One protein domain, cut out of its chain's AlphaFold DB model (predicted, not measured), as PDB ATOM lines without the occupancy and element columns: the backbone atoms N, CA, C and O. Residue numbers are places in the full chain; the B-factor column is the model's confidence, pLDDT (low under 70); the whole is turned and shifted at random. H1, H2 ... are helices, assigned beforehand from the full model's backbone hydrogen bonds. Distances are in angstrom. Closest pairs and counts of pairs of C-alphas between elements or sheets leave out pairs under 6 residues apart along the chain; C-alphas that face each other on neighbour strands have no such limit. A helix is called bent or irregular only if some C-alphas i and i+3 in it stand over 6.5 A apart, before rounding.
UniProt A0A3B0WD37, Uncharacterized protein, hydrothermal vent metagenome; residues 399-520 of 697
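What this domain is: This is residues 399 to 520 of the 697 residues of an uncharacterized protein of hydrothermal vent metagenome (UniProt A0A3B0WD37). One long helix, H4, is the spine of a rod; H5 and H6 pack on its later part in an up-and-down bundle, each helix running against the one before, while H1 and H3 pack on its first part, with H2 beside H1. Residues 480 to 486 stand free. The printed part has 122 residues, with six named helices, H1 to H6 in order along the chain, which hold 104 of them, and no named strand; its class is all helix, and the whole is loose, with a radius of gyration of the C-alphas of 19.2 A and spans of 66 by 23 by 19 A.

How they stand to each other: The hub, H4, residues 438 to 477, is irregular: C-alphas 442 and 445 are 8.4 A apart. Its residues 455 to 473 alone touch H6, residues 506 to 520; the closest C-alphas, Ala 462 and Ala 513, are 3.8 A apart. H5, residues 485 to 503, forms a hairpin with H6, at a shallow tilt of 26 degrees. Every O i to N i+4 pair is within hydrogen-bond range in H5, but 32 of 36 in H4 and 10 of 11 in H6.

Where its parts are: H4 spans 50.1 A from C-alpha 438 (-8.323, 35.034, 62.294) to C-alpha 477 (-36.006, 57.228, 26.931). H1 is residues 399 to 408, H2 414 to 424, H3 428 to 436.

The domain as a whole: The printed part has no cut or long link; pLDDT is under 70 at residues 482 to 483.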
ATOM      1  N   LEU A 399       0.972  49.093  58.120       96.06
ATOM      2  CA  LEU A 399       1.421  49.418  59.486       96.06
ATOM      3  C   LEU A 399       0.241  49.696  60.427       96.06
ATOM      4  O   LEU A 399       0.209  49.182  61.545       96.06
ATOM      5  N   LEU A 400      -0.744  50.480  59.976       95.25
ATOM      6  CA  LEU A 400      -1.972  50.754  60.730       95.25
ATOM      7  C   LEU A 400      -2.727  49.463  61.040       95.25
ATOM      8  O   LEU A 400      -3.145  49.251  62.178       95.25
ATOM      9  N   TYR A 401      -2.854  48.573  60.057       95.75
ATOM     10  CA  TYR A 401      -3.513  47.291  60.254       95.75
ATOM     11  C   TYR A 401      -2.729  46.388  61.208       95.75
ATOM     12  O   TYR A 401      -3.308  45.817  62.134       95.75
ATOM     13  N   ARG A 402      -1.397  46.338  61.072       95.62
ATOM     14  CA  ARG A 402      -0.543  45.586  61.996       95.62
ATOM     15  C   ARG A 402      -0.638  46.103  63.432       95.62
ATOM     16  O   ARG A 402      -0.688  45.306  64.367       95.62
ATOM     17  N   LYS A 403      -0.720  47.423  63.626       95.31
ATOM     18  CA  LYS A 403      -0.990  48.023  64.940       95.31
ATOM     19  C   LYS A 403      -2.297  47.486  65.524       95.31
ATOM     20  O   LYS A 403      -2.310  47.088  66.682       95.31
ATOM     21  N   VAL A 404      -3.373  47.423  64.734       94.81
ATOM     22  CA  VAL A 404      -4.653  46.865  65.205       94.81
ATOM     23  C   VAL A 404      -4.498  45.406  65.637       94.81
ATOM     24  O   VAL A 404      -4.924  45.071  66.738       94.81
ATOM     25  N   GLN A 405      -3.842  44.561  64.839       93.88
ATOM     26  CA  GLN A 405      -3.609  43.152  65.192       93.88
ATOM     27  C   GLN A 405      -2.895  42.994  66.553       93.88
ATOM     28  O   GLN A 405      -3.324  42.205  67.396       93.88
ATOM     29  N   LEU A 406      -1.853  43.795  66.813       93.25
ATOM     30  CA  LEU A 406      -1.103  43.773  68.080       93.25
ATOM     31  C   LEU A 406      -1.904  44.296  69.288       93.25
ATOM     32  O   LEU A 406      -1.670  43.878  70.428       93.25
ATOM     33  N   GLU A 407      -2.826  45.232  69.061       91.00
ATOM     34  CA  GLU A 407      -3.715  45.767  70.099       91.00
ATOM     35  C   GLU A 407      -4.856  44.798  70.431       91.00
ATOM     36  O   GLU A 407      -5.266  44.719  71.586       91.00
ATOM     37  N   VAL A 408      -5.336  44.013  69.458       87.81
ATOM     38  CA  VAL A 408      -6.378  42.991  69.672       87.81
ATOM     39  C   VAL A 408      -5.913  41.876  70.605       87.81
ATOM     40  O   VAL A 408      -6.693  41.421  71.436       87.81
ATOM     41  N   LYS A 409      -4.648  41.454  70.501       78.50
ATOM     42  CA  LYS A 409      -4.054  40.460  71.412       78.50
ATOM     43  C   LYS A 409      -3.757  41.013  72.813       78.50
ATOM     44  O   LYS A 409      -3.481  40.244  73.726       78.50
ATOM     45  N   GLY A 410      -3.746  42.338  72.971       73.12
ATOM     46  CA  GLY A 410      -3.525  43.018  74.245       73.12
ATOM     47  C   GLY A 410      -4.819  43.560  74.851       73.12
ATOM     48  O   GLY A 410      -5.897  42.991  74.697       73.12
ATOM     49  N   ASN A 411      -4.715  44.709  75.521       72.06
ATOM     50  CA  ASN A 411      -5.875  45.443  76.020       72.06
ATOM     51  C   ASN A 411      -6.506  46.238  74.876       72.06
ATOM     52  O   ASN A 411      -6.167  47.404  74.694       72.06
ATOM     53  N   PHE A 412      -7.401  45.616  74.109       78.31
ATOM     54  CA  PHE A 412      -8.041  46.249  72.956       78.31
ATOM     55  C   PHE A 412      -8.737  47.571  73.331       78.31
ATOM     56  O   PHE A 412      -9.768  47.586  74.008       78.31
ATOM     57  N   LYS A 413      -8.171  48.695  72.873       81.50
ATOM     58  CA  LYS A 413      -8.665  50.051  73.161       81.50
ATOM     59  C   LYS A 413      -9.567  50.577  72.052       81.50
ATOM     60  O   LYS A 413      -9.416  50.228  70.882       81.50
ATOM     61  N   GLU A 414     -10.419  51.534  72.406       82.19
ATOM     62  CA  GLU A 414     -11.308  52.215  71.458       82.19
ATOM     63  C   GLU A 414     -10.542  52.878  70.297       82.19
ATOM     64  O   GLU A 414     -10.983  52.829  69.155       82.19
ATOM     65  N   GLN A 415      -9.335  53.401  70.538       86.12
ATOM     66  CA  GLN A 415      -8.503  53.983  69.478       86.12
ATOM     67  C   GLN A 415      -8.158  52.975  68.366       86.12
ATOM     68  O   GLN A 415      -8.204  53.324  67.187       86.12
ATOM     69  N   ALA A 416      -7.838  51.722  68.713       86.38
ATOM     70  CA  ALA A 416      -7.555  50.678  67.725       86.38
ATOM     71  C   ALA A 416      -8.812  50.319  66.919       86.38
ATOM     72  O   ALA A 416      -8.736  50.058  65.719       86.38
ATOM     73  N   PHE A 417      -9.979  50.379  67.558       85.00
ATOM     74  CA  PHE A 417     -11.258  50.166  66.893       85.00
ATOM     75  C   PHE A 417     -11.597  51.276  65.887       85.00
ATOM     76  O   PHE A 417     -12.075  50.981  64.792       85.00
ATOM     77  N   GLN A 418     -11.288  52.536  66.203       88.62
ATOM     78  CA  GLN A 418     -11.459  53.651  65.263       88.62
ATOM     79  C   GLN A 418     -10.525  53.534  64.050       88.62
ATOM     80  O   GLN A 418     -10.963  53.767  62.925       88.62
ATOM     81  N   ILE A 419      -9.274  53.094  64.253       91.25
ATOM     82  CA  ILE A 419      -8.348  52.787  63.147       91.25
ATOM     83  C   ILE A 419      -8.923  51.676  62.259       91.25
ATOM     84  O   ILE A 419      -8.910  51.784  61.038       91.25
ATOM     85  N   LEU A 420      -9.469  50.613  62.856       91.25
ATOM     86  CA  LEU A 420     -10.066  49.515  62.097       91.25
ATOM     87  C   LEU A 420     -11.252  49.983  61.233       91.25
ATOM     88  O   LEU A 420     -11.379  49.555  60.087       91.25
ATOM     89  N   ARG A 421     -12.092  50.888  61.755       90.00
ATOM     90  CA  ARG A 421     -13.188  51.508  60.993       90.00
ATOM     91  C   ARG A 421     -12.671  52.344  59.829       90.00
ATOM     92  O   ARG A 421     -13.148  52.160  58.712       90.00
ATOM     93  N   SER A 422     -11.697  53.225  60.066       91.38
ATOM     94  CA  SER A 422     -11.172  54.107  59.017       91.38
ATOM     95  C   SER A 422     -10.471  53.335  57.900       91.38
ATOM     96  O   SER A 422     -10.626  53.685  56.735       91.38
ATOM     97  N   LEU A 423      -9.785  52.234  58.225       91.44
ATOM     98  CA  LEU A 423      -9.117  51.370  57.247       91.44
ATOM     99  C   LEU A 423     -10.071  50.706  56.246       91.44
ATOM    100  O   LEU A 423      -9.616  50.288  55.187       91.44
ATOM    101  N   MET A 424     -11.364  50.573  56.552       88.50
ATOM    102  CA  MET A 424     -12.338  49.959  55.636       88.50
ATOM    103  C   MET A 424     -12.992  50.956  54.681       88.50
ATOM    104  O   MET A 424     -13.529  50.538  53.651       88.50
ATOM    105  N   VAL A 425     -12.972  52.248  55.014       84.19
ATOM    106  CA  VAL A 425     -13.595  53.292  54.196       84.19
ATOM    107  C   VAL A 425     -12.829  53.400  52.879       84.19
ATOM    108  O   VAL A 425     -11.608  53.519  52.875       84.19
ATOM    109  N   ASP A 426     -13.541  53.276  51.757       78.19
ATOM    110  CA  ASP A 426     -13.011  53.327  50.383       78.19
ATOM    111  C   ASP A 426     -11.918  52.292  50.034       78.19
ATOM    112  O   ASP A 426     -11.377  52.283  48.927       78.19
ATOM    113  N   GLN A 427     -11.627  51.348  50.933       88.62
ATOM    114  CA  GLN A 427     -10.569  50.352  50.772       88.62
ATOM    115  C   GLN A 427     -11.144  48.940  50.708       88.62
ATOM    116  O   GLN A 427     -11.107  48.154  51.659       88.62
ATOM    117  N   ARG A 428     -11.637  48.573  49.521       92.69
ATOM    118  CA  ARG A 428     -12.309  47.284  49.296       92.69
ATOM    119  C   ARG A 428     -11.466  46.057  49.671       92.69
ATOM    120  O   ARG A 428     -12.001  45.063  50.151       92.69
ATOM    121  N   ARG A 429     -10.137  46.134  49.501       92.75
ATOM    122  CA  ARG A 429      -9.203  45.064  49.896       92.75
ATOM    123  C   ARG A 429      -9.173  44.889  51.415       92.75
ATOM    124  O   ARG A 429      -9.223  43.755  51.880       92.75
ATOM    125  N   LEU A 430      -9.083  45.984  52.170       94.50
ATOM    126  CA  LEU A 430      -8.983  45.934  53.630       94.50
ATOM    127  C   LEU A 430     -10.270  45.412  54.266       94.50
ATOM    128  O   LEU A 430     -10.181  44.610  55.188       94.50
ATOM    129  N   TYR A 431     -11.440  45.748  53.714       95.44
ATOM    130  CA  TYR A 431     -12.708  45.141  54.136       95.44
ATOM    131  C   TYR A 431     -12.650  43.605  54.090       95.44
ATOM    132  O   TYR A 431     -12.957  42.930  55.071       95.44
ATOM    133  N   MET A 432     -12.188  43.044  52.966       95.75
ATOM    134  CA  MET A 432     -12.084  41.591  52.797       95.75
ATOM    135  C   MET A 432     -11.029  40.968  53.717       95.75
ATOM    136  O   MET A 432     -11.264  39.900  54.274       95.75
ATOM    137  N   ILE A 433      -9.891  41.643  53.919       96.25
ATOM    138  CA  ILE A 433      -8.855  41.210  54.868       96.25
ATOM    139  C   ILE A 433      -9.440  41.126  56.283       96.25
ATOM    140  O   ILE A 433      -9.381  40.069  56.902       96.25
ATOM    141  N   ILE A 434     -10.083  42.195  56.755       95.38
ATOM    142  CA  ILE A 434     -10.675  42.285  58.097       95.38
ATOM    143  C   ILE A 434     -11.769  41.231  58.297       95.38
ATOM    144  O   ILE A 434     -11.854  40.608  59.354       95.38
ATOM    145  N   MET A 435     -12.584  40.982  57.272       94.44
ATOM    146  CA  MET A 435     -13.613  39.944  57.309       94.44
ATOM    147  C   MET A 435     -13.021  38.537  57.477       94.44
ATOM    148  O   MET A 435     -13.629  37.699  58.151       94.44
ATOM    149  N   MET A 436     -11.863  38.264  56.872       95.19
ATOM    150  CA  MET A 436     -11.280  36.921  56.783       95.19
ATOM    151  C   MET A 436     -10.161  36.643  57.800       95.19
ATOM    152  O   MET A 436      -9.814  35.474  57.963       95.19
ATOM    153  N   ASP A 437      -9.616  37.660  58.476       95.25
ATOM    154  CA  ASP A 437      -8.435  37.545  59.347       95.25
ATOM    155  C   ASP A 437      -8.724  36.893  60.714       95.25
ATOM    156  O   ASP A 437      -9.381  37.509  61.562       95.25
ATOM    157  N   PRO A 438      -8.186  35.687  60.995       91.19
ATOM    158  CA  PRO A 438      -8.323  35.034  62.294       91.19
ATOM    159  C   PRO A 438      -7.698  35.804  63.462       91.19
ATOM    160  O   PRO A 438      -8.126  35.594  64.596       91.19
ATOM    161  N   GLU A 439      -6.733  36.702  63.233       90.75
ATOM    162  CA  GLU A 439      -6.120  37.489  64.316       90.75
ATOM    163  C   GLU A 439      -7.142  38.410  65.016       90.75
ATOM    164  O   GLU A 439      -6.940  38.808  66.162       90.75
ATOM    165  N   LEU A 440      -8.289  38.679  64.380       90.75
ATOM    166  CA  LEU A 440      -9.360  39.518  64.920       90.75
ATOM    167  C   LEU A 440     -10.447  38.746  65.698       90.75
ATOM    168  O   LEU A 440     -11.453  39.333  66.100       90.75
ATOM    169  N   LEU A 441     -10.289  37.435  65.923       84.25
ATOM    170  CA  LEU A 441     -11.315  36.602  66.575       84.25
ATOM    171  C   LEU A 441     -11.672  37.052  67.999       84.25
ATOM    172  O   LEU A 441     -12.845  37.009  68.365       84.25
ATOM    173  N   HIS A 442     -10.707  37.548  68.778       80.88
ATOM    174  CA  HIS A 442     -10.947  38.028  70.150       80.88
ATOM    175  C   HIS A 442     -11.967  39.172  70.222       80.88
ATOM    176  O   HIS A 442     -12.653  39.335  71.227       80.88
ATOM    177  N   ILE A 443     -12.101  39.938  69.139       81.69
ATOM    178  CA  ILE A 443     -13.038  41.057  69.021       81.69
ATOM    179  C   ILE A 443     -14.110  40.796  67.959       81.69
ATOM    180  O   ILE A 443     -14.700  41.743  67.440       81.69
ATOM    181  N   GLN A 444     -14.385  39.527  67.631       79.50
ATOM    182  CA  GLN A 444     -15.246  39.151  66.508       79.50
ATOM    183  C   GLN A 444     -16.581  39.897  66.515       79.50
ATOM    184  O   GLN A 444     -16.957  40.429  65.483       79.50
ATOM    185  N   ALA A 445     -17.264  40.012  67.660       76.75
ATOM    186  CA  ALA A 445     -18.535  40.738  67.737       76.75
ATOM    187  C   ALA A 445     -18.420  42.188  67.229       76.75
ATOM    188  O   ALA A 445     -19.191  42.597  66.370       76.75
ATOM    189  N   LYS A 446     -17.396  42.922  67.686       81.88
ATOM    190  CA  LYS A 446     -17.139  44.301  67.253       81.88
ATOM    191  C   LYS A 446     -16.780  44.384  65.766       81.88
ATOM    192  O   LYS A 446     -17.158  45.345  65.105       81.88
ATOM    193  N   VAL A 447     -16.049  43.393  65.250       85.38
ATOM    194  CA  VAL A 447     -15.674  43.292  63.830       85.38
ATOM    195  C   VAL A 447     -16.901  43.042  62.952       85.38
ATOM    196  O   VAL A 447     -17.062  43.697  61.928       85.38
ATOM    197  N   GLU A 448     -17.791  42.137  63.361       83.19
ATOM    198  CA  GLU A 448     -19.045  41.877  62.646       83.19
ATOM    199  C   GLU A 448     -19.921  43.136  62.588       83.19
ATOM    200  O   GLU A 448     -20.420  43.478  61.518       83.19
ATOM    201  N   ASP A 449     -20.039  43.871  63.699       82.19
ATOM    202  CA  ASP A 449     -20.840  45.098  63.758       82.19
ATOM    203  C   ASP A 449     -20.347  46.153  62.753       82.19
ATOM    204  O   ASP A 449     -21.146  46.734  62.015       82.19
ATOM    205  N   ILE A 450     -19.030  46.387  62.672       87.19
ATOM    206  CA  ILE A 450     -18.468  47.384  61.743       87.19
ATOM    207  C   ILE A 450     -18.532  46.928  60.284       87.19
ATOM    208  O   ILE A 450     -18.804  47.748  59.409       87.19
ATOM    209  N   LEU A 451     -18.325  45.637  60.006       90.62
ATOM    210  CA  LEU A 451     -18.424  45.085  58.655       90.62
ATOM    211  C   LEU A 451     -19.866  45.156  58.144       90.62
ATOM    212  O   LEU A 451     -20.092  45.506  56.982       90.62
ATOM    213  N   GLN A 452     -20.836  44.859  59.013       88.19
ATOM    214  CA  GLN A 452     -22.258  44.909  58.698       88.19
ATOM    215  C   GLN A 452     -22.734  46.349  58.499       88.19
ATOM    216  O   GLN A 452     -23.444  46.616  57.529       88.19
ATOM    217  N   ALA A 453     -22.323  47.273  59.373       85.88
ATOM    218  CA  ALA A 453     -22.633  48.692  59.234       85.88
ATOM    219  C   ALA A 453     -22.068  49.256  57.923       85.88
ATOM    220  O   ALA A 453     -22.791  49.893  57.160       85.88
ATOM    221  N   GLN A 454     -20.805  48.957  57.610       90.69
ATOM    222  CA  GLN A 454     -20.173  49.413  56.373       90.69
ATOM    223  C   GLN A 454     -20.858  48.832  55.126       90.69
ATOM    224  O   GLN A 454     -21.125  49.564  54.174       90.69
ATOM    225  N   TYR A 455     -21.198  47.538  55.138       91.56
ATOM    226  CA  TYR A 455     -21.953  46.920  54.047       91.56
ATOM    227  C   TYR A 455     -23.329  47.568  53.864       91.56
ATOM    228  O   TYR A 455     -23.698  47.881  52.738       91.56
ATOM    229  N   GLN A 456     -24.074  47.814  54.947       89.88
ATOM    230  CA  GLN A 456     -25.384  48.471  54.876       89.88
ATOM    231  C   GLN A 456     -25.290  49.883  54.303       89.88
ATOM    232  O   GLN A 456     -26.083  50.226  53.433       89.88
ATOM    233  N   THR A 457     -24.303  50.678  54.726       90.62
ATOM    234  CA  THR A 457     -24.066  52.021  54.177       90.62
ATOM    235  C   THR A 457     -23.867  51.974  52.663       90.62
ATOM    236  O   THR A 457     -24.517  52.717  51.927       90.62
ATOM    237  N   ILE A 458     -23.016  51.066  52.181       93.00
ATOM    238  CA  ILE A 458     -22.734  50.932  50.747       93.00
ATOM    239  C   ILE A 458     -23.935  50.355  49.992       93.00
ATOM    240  O   ILE A 458     -24.245  50.830  48.905       93.00
ATOM    241  N   ALA A 459     -24.632  49.365  50.550       91.12
ATOM    242  CA  ALA A 459     -25.814  48.771  49.933       91.12
ATOM    243  C   ALA A 459     -26.960  49.788  49.801       91.12
ATOM    244  O   ALA A 459     -27.614  49.840  48.759       91.12
ATOM    245  N   ASN A 460     -27.166  50.639  50.810       92.56
ATOM    246  CA  ASN A 460     -28.137  51.729  50.754       92.56
ATOM    247  C   ASN A 460     -27.740  52.756  49.686       92.56
ATOM    248  O   ASN A 460     -28.548  53.068  48.816       92.56
ATOM    249  N   ALA A 461     -26.477  53.200  49.676       93.44
ATOM    250  CA  ALA A 461     -25.973  54.119  48.655       93.44
ATOM    251  C   ALA A 461     -26.087  53.537  47.232       93.44
ATOM    252  O   ALA A 461     -26.431  54.250  46.290       93.44
ATOM    253  N   ALA A 462     -25.836  52.236  47.068       94.75
ATOM    254  CA  ALA A 462     -26.028  51.523  45.811       94.75
ATOM    255  C   ALA A 462     -27.498  51.528  45.377       94.75
ATOM    256  O   ALA A 462     -27.781  51.868  44.232       94.75
ATOM    257  N   GLY A 463     -28.425  51.211  46.285       94.69
ATOM    258  CA  GLY A 463     -29.864  51.218  46.014       94.69
ATOM    259  C   GLY A 463     -30.408  52.604  45.657       94.69
ATOM    260  O   GLY A 463     -31.152  52.738  44.684       94.69
ATOM    261  N   GLU A 464     -29.992  53.644  46.384       95.56
ATOM    262  CA  GLU A 464     -30.375  55.035  46.113       95.56
ATOM    263  C   GLU A 464     -29.843  55.518  44.760       95.56
ATOM    264  O   GLU A 464     -30.603  56.030  43.936       95.56
ATOM    265  N   ASN A 465     -28.546  55.324  44.493       97.12
ATOM    266  CA  ASN A 465     -27.940  55.750  43.233       97.12
ATOM    267  C   ASN A 465     -28.510  54.974  42.041       97.12
ATOM    268  O   ASN A 465     -28.711  55.563  40.981       97.12
ATOM    269  N   LEU A 466     -28.788  53.677  42.206       96.62
ATOM    270  CA  LEU A 466     -29.399  52.852  41.165       96.62
ATOM    271  C   LEU A 466     -30.828  53.301  40.859       96.62
ATOM    272  O   LEU A 466     -31.190  53.389  39.690       96.62
ATOM    273  N   THR A 467     -31.612  53.642  41.886       96.38
ATOM    274  CA  THR A 467     -32.962  54.200  41.709       96.38
ATOM    275  C   THR A 467     -32.913  55.507  40.921       96.38
ATOM    276  O   THR A 467     -33.587  55.621  39.902       96.38
ATOM    277  N   ARG A 468     -32.032  56.442  41.304       96.38
ATOM    278  CA  ARG A 468     -31.854  57.713  40.576       96.38
ATOM    279  C   ARG A 468     -31.411  57.505  39.132       96.38
ATOM    280  O   ARG A 468     -31.900  58.183  38.236       96.38
ATOM    281  N   ALA A 469     -30.473  56.587  38.898       96.50
ATOM    282  CA  ALA A 469     -30.026  56.260  37.550       96.50
ATOM    283  C   ALA A 469     -31.165  55.658  36.717       96.50
ATOM    284  O   ALA A 469     -31.331  56.034  35.563       96.50
ATOM    285  N   ARG A 470     -31.979  54.770  37.300       95.88
ATOM    286  CA  ARG A 470     -33.148  54.187  36.635       95.88
ATOM    287  C   ARG A 470     -34.173  55.250  36.254       95.88
ATOM    288  O   ARG A 470     -34.623  55.252  35.116       95.88
ATOM    289  N   GLU A 471     -34.526  56.136  37.181       94.38
ATOM    290  CA  GLU A 471     -35.448  57.249  36.925       94.38
ATOM    291  C   GLU A 471     -34.933  58.140  35.788       94.38
ATOM    292  O   GLU A 471     -35.650  58.377  34.824       94.38
ATOM    293  N   GLU A 472     -33.659  58.537  35.835       93.00
ATOM    294  CA  GLU A 472     -33.040  59.376  34.804       93.00
ATOM    295  C   GLU A 472     -33.033  58.710  33.422       93.00
ATOM    296  O   GLU A 472     -33.367  59.352  32.429       93.00
ATOM    297  N   ILE A 473     -32.676  57.426  33.338       91.94
ATOM    298  CA  ILE A 473     -32.672  56.677  32.073       91.94
ATOM    299  C   ILE A 473     -34.101  56.468  31.552       91.94
ATOM    300  O   ILE A 473     -34.346  56.625  30.356       91.94
ATOM    301  N   ASN A 474     -35.067  56.174  32.424       90.12
ATOM    302  CA  ASN A 474     -36.468  56.059  32.023       90.12
ATOM    303  C   ASN A 474     -36.999  57.391  31.479       90.12
ATOM    304  O   ASN A 474     -37.606  57.408  30.410       90.12
ATOM    305  N   ASP A 475     -36.703  58.505  32.147       88.50
ATOM    306  CA  ASP A 475     -37.081  59.837  31.679       88.50
ATOM    307  C   ASP A 475     -36.425  60.168  30.332       88.50
ATOM    308  O   ASP A 475     -37.092  60.658  29.416       88.50
ATOM    309  N   LEU A 476     -35.132  59.860  30.177       87.81
ATOM    310  CA  LEU A 476     -34.375  60.076  28.941       87.81
ATOM    311  C   LEU A 476     -34.874  59.234  27.774       87.81
ATOM    312  O   LEU A 476     -34.802  59.699  26.643       87.81
ATOM    313  N   SER A 477     -35.428  58.044  28.010       84.25
ATOM    314  CA  SER A 477     -36.006  57.228  26.931       84.25
ATOM    315  C   SER A 477     -37.108  57.972  26.162       84.25
ATOM    316  O   SER A 477     -37.283  57.775  24.961       84.25
ATOM    317  N   GLY A 478     -37.790  58.918  26.820       83.25
ATOM    318  CA  GLY A 478     -38.745  59.823  26.189       83.25
ATOM    319  C   GLY A 478     -38.115  60.895  25.287       83.25
ATOM    320  O   GLY A 478     -38.830  61.531  24.523       83.25
ATOM    321  N   TRP A 479     -36.807  61.127  25.324       84.94
ATOM    322  CA  TRP A 479     -36.135  62.160  24.523       84.94
ATOM    323  C   TRP A 479     -35.591  61.636  23.194       84.94
ATOM    324  O   TRP A 479     -35.380  62.424  22.275       84.94
ATOM    325  N   PHE A 480     -35.386  60.324  23.088       79.69
ATOM    326  CA  PHE A 480     -34.802  59.680  21.916       79.69
ATOM    327  C   PHE A 480     -35.859  58.934  21.096       79.69
ATOM    328  O   PHE A 480     -36.877  58.472  21.618       79.69
ATOM    329  N   GLU A 481     -35.604  58.826  19.794       71.38
ATOM    330  CA  GLU A 481     -36.265  57.845  18.932       71.38
ATOM    331  C   GLU A 481     -35.605  56.466  19.135       71.38
ATOM    332  O   GLU A 481     -34.529  56.372  19.722       71.38
ATOM    333  N   LYS A 482     -36.265  55.383  18.707       61.47
ATOM    334  CA  LYS A 482     -36.002  53.993  19.149       61.47
ATOM    335  C   LYS A 482     -34.597  53.414  18.846       61.47
ATOM    336  O   LYS A 482     -34.370  52.257  19.182       61.47
ATOM    337  N   GLU A 483     -33.660  54.168  18.270       65.50
ATOM    338  CA  GLU A 483     -32.390  53.651  17.722       65.50
ATOM    339  C   GLU A 483     -31.139  54.494  18.078       65.50
ATOM    340  O   GLU A 483     -30.149  54.501  17.344       65.50
ATOM    341  N   ASP A 484     -31.134  55.209  19.210       81.19
ATOM    342  CA  ASP A 484     -29.922  55.907  19.669       81.19
ATOM    343  C   ASP A 484     -28.922  54.947  20.350       81.19
ATOM    344  O   ASP A 484     -29.188  54.379  21.414       81.19
ATOM    345  N   LYS A 485     -27.741  54.784  19.736       83.56
ATOM    346  CA  LYS A 485     -26.671  53.886  20.211       83.56
ATOM    347  C   LYS A 485     -26.149  54.244  21.605       83.56
ATOM    348  O   LYS A 485     -25.760  53.354  22.357       83.56
ATOM    349  N   GLU A 486     -26.089  55.531  21.947       84.31
ATOM    350  CA  GLU A 486     -25.587  55.979  23.251       84.31
ATOM    351  C   GLU A 486     -26.600  55.632  24.352       84.31
ATOM    352  O   GLU A 486     -26.230  55.181  25.441       84.31
ATOM    353  N   MET A 487     -27.892  55.747  24.036       87.19
ATOM    354  CA  MET A 487     -28.973  55.336  24.926       87.19
ATOM    355  C   MET A 487     -29.000  53.817  25.158       87.19
ATOM    356  O   MET A 487     -29.153  53.373  26.298       87.19
ATOM    357  N   GLU A 488     -28.792  53.008  24.116       88.06
ATOM    358  CA  GLU A 488     -28.735  51.544  24.234       88.06
ATOM    359  C   GLU A 488     -27.620  51.088  25.192       88.06
ATOM    360  O   GLU A 488     -27.843  50.248  26.071       88.06
ATOM    361  N   VAL A 489     -26.437  51.708  25.105       90.75
ATOM    362  CA  VAL A 489     -25.316  51.449  26.025       90.75
ATOM    363  C   VAL A 489     -25.693  51.773  27.473       90.75
ATOM    364  O   VAL A 489     -25.368  51.002  28.386       90.75
ATOM    365  N   ASN A 490     -26.401  52.879  27.708       91.50
ATOM    366  CA  ASN A 490     -26.842  53.271  29.045       91.50
ATOM    367  C   ASN A 490     -27.897  52.311  29.620       91.50
ATOM    368  O   ASN A 490     -27.799  51.937  30.792       91.50
ATOM    369  N   ILE A 491     -28.846  51.844  28.802       91.81
ATOM    370  CA  ILE A 491     -29.848  50.834  29.192       91.81
ATOM    371  C   ILE A 491     -29.164  49.508  29.546       91.81
ATOM    372  O   ILE A 491     -29.429  48.926  30.601       91.81
ATOM    373  N   GLN A 492     -28.230  49.045  28.710       93.50
ATOM    374  CA  GLN A 492     -27.481  47.817  28.973       93.50
ATOM    375  C   GLN A 492     -26.619  47.936  30.239       93.50
ATOM    376  O   GLN A 492     -26.497  46.981  31.013       93.50
ATOM    377  N   THR A 493     -26.039  49.116  30.473       94.75
ATOM    378  CA  THR A 493     -25.290  49.415  31.696       94.75
ATOM    379  C   THR A 493     -26.202  49.342  32.916       94.75
ATOM    380  O   THR A 493     -25.857  48.643  33.868       94.75
ATOM    381  N   LEU A 494     -27.382  49.971  32.880       96.06
ATOM    382  CA  LEU A 494     -28.369  49.905  33.960       96.06
ATOM    383  C   LEU A 494     -28.764  48.455  34.281       96.06
ATOM    384  O   LEU A 494     -28.664  48.040  35.435       96.06
ATOM    385  N   ALA A 495     -29.105  47.658  33.265       95.62
ATOM    386  CA  ALA A 495     -29.471  46.251  33.440       95.62
ATOM    387  C   ALA A 495     -28.335  45.422  34.072       95.62
ATOM    388  O   ALA A 495     -28.568  44.534  34.898       95.62
ATOM    389  N   ASN A 496     -27.078  45.711  33.717       95.94
ATOM    390  CA  ASN A 496     -25.919  45.062  34.331       95.94
ATOM    391  C   ASN A 496     -25.757  45.452  35.809       95.94
ATOM    392  O   ASN A 496     -25.463  44.582  36.631       95.94
ATOM    393  N   LEU A 497     -25.984  46.722  36.159       96.62
ATOM    394  CA  LEU A 497     -25.942  47.198  37.546       96.62
ATOM    395  C   LEU A 497     -27.056  46.576  38.398       96.62
ATOM    396  O   LEU A 497     -26.808  46.172  39.530       96.62
ATOM    397  N   GLU A 498     -28.256  46.403  37.846       94.44
ATOM    398  CA  GLU A 498     -29.356  45.707  38.525       94.44
ATOM    399  C   GLU A 498     -29.007  44.243  38.818       94.44
ATOM    400  O   GLU A 498     -29.188  43.767  39.940       94.44
ATOM    401  N   LYS A 499     -28.408  43.536  37.848       94.50
ATOM    402  CA  LYS A 499     -27.906  42.165  38.045       94.50
ATOM    403  C   LYS A 499     -26.787  42.084  39.087       94.50
ATOM    404  O   LYS A 499     -26.669  41.069  39.772       94.50
ATOM    405  N   MET A 500     -25.927  43.100  39.187       92.12
ATOM    406  CA  MET A 500     -24.898  43.185  40.236       92.12
ATOM    407  C   MET A 500     -25.542  43.384  41.609       92.12
ATOM    408  O   MET A 500     -25.266  42.621  42.533       92.12
ATOM    409  N   MET A 501     -26.474  44.330  41.727       91.94
ATOM    410  CA  MET A 501     -27.176  44.606  42.979       91.94
ATOM    411  C   MET A 501     -27.938  43.380  43.509       91.94
ATOM    412  O   MET A 501     -27.914  43.115  44.708       91.94
ATOM    413  N   LEU A 502     -28.552  42.590  42.619       89.75
ATOM    414  CA  LEU A 502     -29.241  41.344  42.981       89.75
ATOM    415  C   LEU A 502     -28.303  40.269  43.547       89.75
ATOM    416  O   LEU A 502     -28.716  39.501  44.416       89.75
ATOM    417  N   ARG A 503     -27.050  40.199  43.078       89.38
ATOM    418  CA  ARG A 503     -26.048  39.278  43.639       89.38
ATOM    419  C   ARG A 503     -25.685  39.665  45.071       89.38
ATOM    420  O   ARG A 503     -25.530  38.782  45.912       89.38
ATOM    421  N   GLY A 504     -25.588  40.964  45.358       86.25
ATOM    422  CA  GLY A 504     -25.437  41.479  46.722       86.25
ATOM    423  C   GLY A 504     -24.111  41.110  47.394       86.25
ATOM    424  O   GLY A 504     -24.062  40.933  48.611       86.25
ATOM    425  N   SER A 505     -23.035  40.937  46.618       93.81
ATOM    426  CA  SER A 505     -21.683  40.875  47.183       93.81
ATOM    427  C   SER A 505     -21.198  42.271  47.584       93.81
ATOM    428  O   SER A 505     -21.713  43.288  47.112       93.81
ATOM    429  N   TYR A 506     -20.173  42.344  48.439       94.62
ATOM    430  CA  TYR A 506     -19.617  43.632  48.860       94.62
ATOM    431  C   TYR A 506     -19.065  44.436  47.671       94.62
ATOM    432  O   TYR A 506     -19.317  45.639  47.572       94.62
ATOM    433  N   PHE A 507     -18.354  43.787  46.738       95.94
ATOM    434  CA  PHE A 507     -17.814  44.481  45.562       95.94
ATOM    435  C   PHE A 507     -18.905  44.840  44.556       95.94
ATOM    436  O   PHE A 507     -18.824  45.917  43.969       95.94
ATOM    437  N   ASP A 508     -19.946  44.013  44.399       95.69
ATOM    438  CA  ASP A 508     -21.090  44.368  43.554       95.69
ATOM    439  C   ASP A 508     -21.782  45.638  44.067       95.69
ATOM    440  O   ASP A 508     -22.070  46.534  43.273       95.69
ATOM    441  N   CYS A 509     -22.009  45.763  45.381       95.06
ATOM    442  CA  CYS A 509     -22.618  46.964  45.958       95.06
ATOM    443  C   CYS A 509     -21.715  48.199  45.804       95.06
ATOM    444  O   CYS A 509     -22.206  49.260  45.422       95.06
ATOM    445  N   LEU A 510     -20.404  48.072  46.036       95.31
ATOM    446  CA  LEU A 510     -19.443  49.164  45.823       95.31
ATOM    447  C   LEU A 510     -19.430  49.650  44.369       95.31
ATOM    448  O   LEU A 510     -19.573  50.847  44.105       95.31
ATOM    449  N   ASP A 511     -19.277  48.719  43.425       95.69
ATOM    450  CA  ASP A 511     -19.240  49.034  42.000       95.69
ATOM    451  C   ASP A 511     -20.581  49.626  41.546       95.69
ATOM    452  O   ASP A 511     -20.593  50.585  40.775       95.69
ATOM    453  N   THR A 512     -21.704  49.116  42.061       97.00
ATOM    454  CA  THR A 512     -23.042  49.651  41.771       97.00
ATOM    455  C   THR A 512     -23.197  51.075  42.290       97.00
ATOM    456  O   THR A 512     -23.620  51.946  41.533       97.00
ATOM    457  N   ALA A 513     -22.791  51.357  43.531       95.88
ATOM    458  CA  ALA A 513     -22.866  52.700  44.103       95.88
ATOM    459  C   ALA A 513     -22.093  53.730  43.268       95.88
ATOM    460  O   ALA A 513     -22.617  54.813  42.994       95.88
ATOM    461  N   ALA A 514     -20.878  53.391  42.823       95.62
ATOM    462  CA  ALA A 514     -20.053  54.281  42.012       95.62
ATOM    463  C   ALA A 514     -20.575  54.421  40.571       95.62
ATOM    464  O   ALA A 514     -20.739  55.535  40.067       95.62
ATOM    465  N   ARG A 515     -20.859  53.299  39.899       97.19
ATOM    466  CA  ARG A 515     -21.247  53.287  38.481       97.19
ATOM    467  C   ARG A 515     -22.657  53.813  38.254       97.19
ATOM    468  O   ARG A 515     -22.862  54.507  37.269       97.19
ATOM    469  N   ALA A 516     -23.602  53.565  39.161       97.25
ATOM    470  CA  ALA A 516     -24.942  54.141  39.056       97.25
ATOM    471  C   ALA A 516     -24.905  55.671  39.195       97.25
ATOM    472  O   ALA A 516     -25.552  56.379  38.428       97.25
ATOM    473  N   LYS A 517     -24.073  56.203  40.101       96.56
ATOM    474  CA  LYS A 517     -23.852  57.653  40.217       96.56
ATOM    475  C   LYS A 517     -23.249  58.246  38.937       96.56
ATOM    476  O   LYS A 517     -23.657  59.325  38.515       96.56
ATOM    477  N   ALA A 518     -22.298  57.546  38.317       96.25
ATOM    478  CA  ALA A 518     -21.714  57.960  37.041       96.25
ATOM    479  C   ALA A 518     -22.735  57.902  35.891       96.25
ATOM    480  O   ALA A 518     -22.808  58.844  35.108       96.25
ATOM    481  N   LEU A 519     -23.555  56.849  35.832       96.25
ATOM    482  CA  LEU A 519     -24.621  56.687  34.839       96.25
ATOM    483  C   LEU A 519     -25.676  57.794  34.959       96.25
ATOM    484  O   LEU A 519     -26.050  58.396  33.960       96.25
ATOM    485  N   TYR A 520     -26.085  58.126  36.184       95.94
ATOM    486  CA  TYR A 520     -26.972  59.257  36.453       95.94
ATOM    487  C   TYR A 520     -26.401  60.584  35.921       95.94
ATOM    488  O   TYR A 520     -27.089  61.352  35.251       95.94
TER     489      TYR A 520